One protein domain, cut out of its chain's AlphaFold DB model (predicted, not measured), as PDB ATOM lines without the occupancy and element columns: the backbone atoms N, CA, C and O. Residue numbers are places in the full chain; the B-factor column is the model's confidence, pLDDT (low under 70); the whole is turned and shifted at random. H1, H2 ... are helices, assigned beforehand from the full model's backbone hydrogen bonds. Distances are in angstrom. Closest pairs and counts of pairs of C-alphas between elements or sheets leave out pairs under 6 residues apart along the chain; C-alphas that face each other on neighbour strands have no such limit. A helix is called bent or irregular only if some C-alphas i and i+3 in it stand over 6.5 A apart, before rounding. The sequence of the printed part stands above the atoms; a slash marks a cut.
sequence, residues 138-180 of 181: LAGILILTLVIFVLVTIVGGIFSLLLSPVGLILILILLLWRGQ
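This is residues 138 to 180 of the 181 residues of the protein "DUF1700 domain-containing protein" of Clostridium sp. AM58-1XD (UniProt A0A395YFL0). A long helix, H1, and a shorter one, H2, follow each other end to end and make a wide, open corner at residue 164, so that the domain is a thin bent rod with no core. H1 makes most of the length, and H2 runs on from its end at a slant, with both far ends sticking out at residues 138 to 157 and 172 to 180. The printed part has 43 residues, with two named helices in the order H1, H2 and no named strand, and its class is all helix. It is extended, with a radius of gyration of the C-alphas of 16.3 A and spans of 54 by 16 by 10 A.

H1, the longest helix, holds residues 138 to 163 and measures 35.1 A from its first C-alpha at (-12.290, -16.232, 19.382) to its last at (-45.625, -14.399, 30.304). It has a kink of 26 degrees near residue 156. H2 holds residues 165 to 178 and measures 20.0 A, ending at C-alpha 178 at (-53.566, -27.865, 44.944).

H1 and H2 only just touch, with 3 pairs of C-alphas within 8 A, and they touch only at the corner by their link. The closest C-alphas of the two helices are those of Leu 161 and Gly 167, 5.0 A apart. H1 touches H2 with residues 161 to 162 alone, and H2 touches H1 with residues 167 to 168 alone. Their lines stand at a steep tilt of 55 degrees, and they run the same way. Their centres are 25.8 A apart. In H1 and H2 every O i to N i+4 pair is within hydrogen-bond range.

The two C-alphas farthest apart are those of Leu 138 and Gln 180, 54.9 A. The printed part has no cut, and the link from H1 to H2, of 1 residue, is tight. The mean pLDDT of the printed part is 78.9; residues 158 to 163, 165, 167 to 168 and 180 are under 70.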
ATOM      1  N   LEU A 138     -10.953 -15.907  19.900       82.25
ATOM      2  CA  LEU A 138     -12.290 -16.232  19.382       82.25
ATOM      3  C   LEU A 138     -13.013 -17.278  20.240       82.25
ATOM      4  O   LEU A 138     -14.199 -17.126  20.503       82.25
ATOM      5  N   ALA A 139     -12.302 -18.301  20.716       83.69
ATOM      6  CA  ALA A 139     -12.847 -19.327  21.599       83.69
ATOM      7  C   ALA A 139     -13.278 -18.736  22.949       83.69
ATOM      8  O   ALA A 139     -14.367 -19.042  23.428       83.69
ATOM      9  N   GLY A 140     -12.476 -17.834  23.524       85.00
ATOM     10  CA  GLY A 140     -12.844 -17.105  24.739       85.00
ATOM     11  C   GLY A 140     -14.090 -16.236  24.547       85.00
ATOM     12  O   GLY A 140     -15.004 -16.286  25.368       85.00
ATOM     13  N   ILE A 141     -14.167 -15.498  23.432       86.94
ATOM     14  CA  ILE A 141     -15.346 -14.687  23.084       86.94
ATOM     15  C   ILE A 141     -16.576 -15.579  22.891       86.94
ATOM     16  O   ILE A 141     -17.622 -15.283  23.454       86.94
ATOM     17  N   LEU A 142     -16.449 -16.693  22.168       88.31
ATOM     18  CA  LEU A 142     -17.539 -17.640  21.935       88.31
ATOM     19  C   LEU A 142     -18.076 -18.221  23.250       88.31
ATOM     20  O   LEU A 142     -19.288 -18.256  23.457       88.31
ATOM     21  N   ILE A 143     -17.184 -18.639  24.153       90.38
ATOM     22  CA  ILE A 143     -17.552 -19.169  25.473       90.38
ATOM     23  C   ILE A 143     -18.243 -18.085  26.307       90.38
ATOM     24  O   ILE A 143     -19.293 -18.345  26.888       90.38
ATOM     25  N   LEU A 144     -17.714 -16.857  26.323       90.12
ATOM     26  CA  LEU A 144     -18.334 -15.728  27.018       90.12
ATOM     27  C   LEU A 144     -19.732 -15.423  26.462       90.12
ATOM     28  O   LEU A 144     -20.680 -15.270  27.230       90.12
ATOM     29  N   THR A 145     -19.882 -15.370  25.136       90.50
ATOM     30  CA  THR A 145     -21.175 -15.157  24.476       90.50
ATOM     31  C   THR A 145     -22.156 -16.277  24.812       90.50
ATOM     32  O   THR A 145     -23.314 -15.987  25.094       90.50
ATOM     33  N   LEU A 146     -21.707 -17.535  24.855       88.62
ATOM     34  CA  LEU A 146     -22.542 -18.672  25.237       88.62
ATOM     35  C   LEU A 146     -23.006 -18.564  26.693       88.62
ATOM     36  O   LEU A 146     -24.188 -18.754  26.969       88.62
ATOM     37  N   VAL A 147     -22.118 -18.196  27.620       92.06
ATOM     38  CA  VAL A 147     -22.477 -17.989  29.032       92.06
ATOM     39  C   VAL A 147     -23.486 -16.847  29.177       92.06
ATOM     40  O   VAL A 147     -24.500 -17.014  29.851       92.06
ATOM     41  N   ILE A 148     -23.267 -15.712  28.506       89.81
ATOM     42  CA  ILE A 148     -24.207 -14.580  28.515       89.81
ATOM     43  C   ILE A 148     -25.554 -14.992  27.912       89.81
ATOM     44  O   ILE A 148     -26.599 -14.681  28.477       89.81
ATOM     45  N   PHE A 149     -25.548 -15.731  26.803       86.25
ATOM     46  CA  PHE A 149     -26.763 -16.234  26.167       86.25
ATOM     47  C   PHE A 149     -27.553 -17.160  27.099       86.25
ATOM     48  O   PHE A 149     -28.772 -17.026  27.214       86.25
ATOM     49  N   VAL A 150     -26.869 -18.058  27.812       87.94
ATOM     50  CA  VAL A 150     -27.477 -18.928  28.825       87.94
ATOM     51  C   VAL A 150     -28.058 -18.101  29.969       87.94
ATOM     52  O   VAL A 150     -29.202 -18.331  30.343       87.94
ATOM     53  N   LEU A 151     -27.345 -17.096  30.482       88.06
ATOM     54  CA  LEU A 151     -27.865 -16.214  31.534       88.06
ATOM     55  C   LEU A 151     -29.107 -15.441  31.077       88.06
ATOM     56  O   LEU A 151     -30.100 -15.398  31.800       88.06
ATOM     57  N   VAL A 152     -29.090 -14.884  29.865       84.00
ATOM     58  CA  VAL A 152     -30.242 -14.178  29.284       84.00
ATOM     59  C   VAL A 152     -31.401 -15.136  29.033       84.00
ATOM     60  O   VAL A 152     -32.547 -14.766  29.256       84.00
ATOM     61  N   THR A 153     -31.136 -16.379  28.635       81.81
ATOM     62  CA  THR A 153     -32.173 -17.404  28.445       81.81
ATOM     63  C   THR A 153     -32.714 -17.912  29.776       81.81
ATOM     64  O   THR A 153     -33.891 -18.223  29.868       81.81
ATOM     65  N   ILE A 154     -31.916 -17.960  30.838       84.75
ATOM     66  CA  ILE A 154     -32.412 -18.282  32.176       84.75
ATOM     67  C   ILE A 154     -33.297 -17.133  32.662       84.75
ATOM     68  O   ILE A 154     -34.471 -17.343  32.938       84.75
ATOM     69  N   VAL A 155     -32.795 -15.898  32.687       83.19
ATOM     70  CA  VAL A 155     -33.556 -14.737  33.178       83.19
ATOM     71  C   VAL A 155     -34.787 -14.468  32.306       83.19
ATOM     72  O   VAL A 155     -35.908 -14.376  32.803       83.19
ATOM     73  N   GLY A 156     -34.593 -14.387  30.992       78.06
ATOM     74  CA  GLY A 156     -35.627 -14.097  30.006       78.06
ATOM     75  C   GLY A 156     -36.517 -15.289  29.676       78.06
ATOM     76  O   GLY A 156     -37.682 -15.084  29.362       78.06
ATOM     77  N   GLY A 157     -36.027 -16.524  29.773       72.75
ATOM     78  CA  GLY A 157     -36.818 -17.740  29.579       72.75
ATOM     79  C   GLY A 157     -37.692 -18.055  30.783       72.75
ATOM     80  O   GLY A 157     -38.842 -18.423  30.584       72.75
ATOM     81  N   ILE A 158     -37.229 -17.809  32.016       67.88
ATOM     82  CA  ILE A 158     -38.100 -17.840  33.202       67.88
ATOM     83  C   ILE A 158     -39.195 -16.769  33.065       67.88
ATOM     84  O   ILE A 158     -40.375 -17.067  33.246       67.88
ATOM     85  N   PHE A 159     -38.829 -15.543  32.674       65.88
ATOM     86  CA  PHE A 159     -39.789 -14.455  32.458       65.88
ATOM     87  C   PHE A 159     -40.749 -14.740  31.287       65.88
ATOM     88  O   PHE A 159     -41.948 -14.497  31.390       65.88
ATOM     89  N   SER A 160     -40.250 -15.338  30.203       65.38
ATOM     90  CA  SER A 160     -41.059 -15.766  29.058       65.38
ATOM     91  C   SER A 160     -41.938 -16.955  29.398       65.38
ATOM     92  O   SER A 160     -43.006 -17.051  28.825       65.38
ATOM     93  N   LEU A 161     -41.563 -17.847  30.316       63.38
ATOM     94  CA  LEU A 161     -42.453 -18.916  30.770       63.38
ATOM     95  C   LEU A 161     -43.603 -18.329  31.597       63.38
ATOM     96  O   LEU A 161     -44.746 -18.720  31.401       63.38
ATOM     97  N   LEU A 162     -43.321 -17.336  32.446       62.22
ATOM     98  CA  LEU A 162     -44.326 -16.595  33.219       62.22
ATOM     99  C   LEU A 162     -45.298 -15.785  32.341       62.22
ATOM    100  O   LEU A 162     -46.483 -15.720  32.655       62.22
ATOM    101  N   LEU A 163     -44.813 -15.181  31.251       61.41
ATOM    102  CA  LEU A 163     -45.625 -14.399  30.304       61.41
ATOM    103  C   LEU A 163     -46.178 -15.215  29.127       61.41
ATOM    104  O   LEU A 163     -47.102 -14.766  28.452       61.41
ATOM    105  N   SER A 164     -45.632 -16.404  28.863       72.31
ATOM    106  CA  SER A 164     -46.124 -17.304  27.823       72.31
ATOM    107  C   SER A 164     -47.464 -17.893  28.257       72.31
ATOM    108  O   SER A 164     -47.600 -18.338  29.403       72.31
ATOM    109  N   PRO A 165     -48.447 -17.989  27.344       65.50
ATOM    110  CA  PRO A 165     -49.729 -18.621  27.639       65.50
ATOM    111  C   PRO A 165     -49.559 -20.052  28.169       65.50
ATOM    112  O   PRO A 165     -50.366 -20.501  28.976       65.50
ATOM    113  N   VAL A 166     -48.474 -20.748  27.803       74.19
ATOM    114  CA  VAL A 166     -48.179 -22.104  28.287       74.19
ATOM    115  C   VAL A 166     -47.877 -22.129  29.790       74.19
ATOM    116  O   VAL A 166     -48.381 -23.004  30.492       74.19
ATOM    117  N   GLY A 167     -47.099 -21.180  30.320       68.50
ATOM    118  CA  GLY A 167     -46.796 -21.161  31.754       68.50
ATOM    119  C   GLY A 167     -47.963 -20.667  32.605       68.50
ATOM    120  O   GLY A 167     -48.177 -21.201  33.691       68.50
ATOM    121  N   LEU A 168     -48.793 -19.753  32.086       69.69
ATOM    122  CA  LEU A 168     -50.064 -19.395  32.728       69.69
ATOM    123  C   LEU A 168     -51.010 -20.604  32.824       69.69
ATOM    124  O   LEU A 168     -51.605 -20.833  33.878       69.69
ATOM    125  N   ILE A 169     -51.102 -21.418  31.766       79.56
ATOM    126  CA  ILE A 169     -51.893 -22.660  31.768       79.56
ATOM    127  C   ILE A 169     -51.348 -23.656  32.804       79.56
ATOM    128  O   ILE A 169     -52.127 -24.223  33.571       79.56
ATOM    129  N   LEU A 170     -50.027 -23.842  32.890       80.00
ATOM    130  CA  LEU A 170     -49.418 -24.741  33.878       80.00
ATOM    131  C   LEU A 170     -49.651 -24.276  35.322       80.00
ATOM    132  O   LEU A 170     -49.963 -25.103  36.175       80.00
ATOM    133  N   ILE A 171     -49.564 -22.971  35.597       79.81
ATOM    134  CA  ILE A 171     -49.856 -22.405  36.924       79.81
ATOM    135  C   ILE A 171     -51.325 -22.626  37.302       79.81
ATOM    136  O   ILE A 171     -51.603 -23.018  38.435       79.81
ATOM    137  N   LEU A 172     -52.265 -22.436  36.370       80.94
ATOM    138  CA  LEU A 172     -53.687 -22.702  36.611       80.94
ATOM    139  C   LEU A 172     -53.958 -24.179  36.922       80.94
ATOM    140  O   LEU A 172     -54.701 -24.477  37.856       80.94
ATOM    141  N   ILE A 173     -53.320 -25.103  36.196       83.88
ATOM    142  CA  ILE A 173     -53.423 -26.547  36.460       83.88
ATOM    143  C   ILE A 173     -52.865 -26.884  37.848       83.88
ATOM    144  O   ILE A 173     -53.490 -27.629  38.601       83.88
ATOM    145  N   LEU A 174     -51.724 -26.304  38.223       81.81
ATOM    146  CA  LEU A 174     -51.098 -26.525  39.530       81.81
ATOM    147  C   LEU A 174     -51.971 -25.977  40.672       81.81
ATOM    148  O   LEU A 174     -52.102 -26.609  41.720       81.81
ATOM    149  N   LEU A 175     -52.623 -24.830  40.461       81.44
ATOM    150  CA  LEU A 175     -53.518 -24.205  41.438       81.44
ATOM    151  C   LEU A 175     -54.825 -24.998  41.603       81.44
ATOM    152  O   LEU A 175     -55.265 -25.206  42.734       81.44
ATOM    153  N   LEU A 176     -55.386 -25.526  40.510       79.81
ATOM    154  CA  LEU A 176     -56.535 -26.440  40.544       79.81
ATOM    155  C   LEU A 176     -56.197 -27.769  41.230       79.81
ATOM    156  O   LEU A 176     -56.990 -28.266  42.024       79.81
ATOM    157  N   TRP A 177     -55.006 -28.320  40.987       81.69
ATOM    158  CA  TRP A 177     -54.570 -29.563  41.624       81.69
ATOM    159  C   TRP A 177     -54.287 -29.388  43.123       81.69
ATOM    160  O   TRP A 177     -54.566 -30.282  43.920       81.69
ATOM    161  N   ARG A 178     -53.795 -28.210  43.532       77.44
ATOM    162  CA  ARG A 178     -53.566 -27.865  44.944       77.44
ATOM    163  C   ARG A 178     -54.854 -27.547  45.710       77.44
ATOM    164  O   ARG A 178     -54.890 -27.773  46.910       77.44
ATOM    165  N   GLY A 179     -55.889 -27.032  45.044       70.25
ATOM    166  CA  GLY A 179     -57.193 -26.732  45.654       70.25
ATOM    167  C   GLY A 179     -58.131 -27.937  45.809       70.25
ATOM    168  O   GLY A 179     -59.211 -27.792  46.370       70.25
ATOM    169  N   GLN A 180     -57.746 -29.107  45.296       66.12
ATOM    170  CA  GLN A 180     -58.504 -30.365  45.383       66.12
ATOM    171  C   GLN A 180     -57.980 -31.305  46.490       66.12
ATOM    172  O   GLN A 180     -58.405 -32.457  46.559       66.12
TER     173      GLN A 180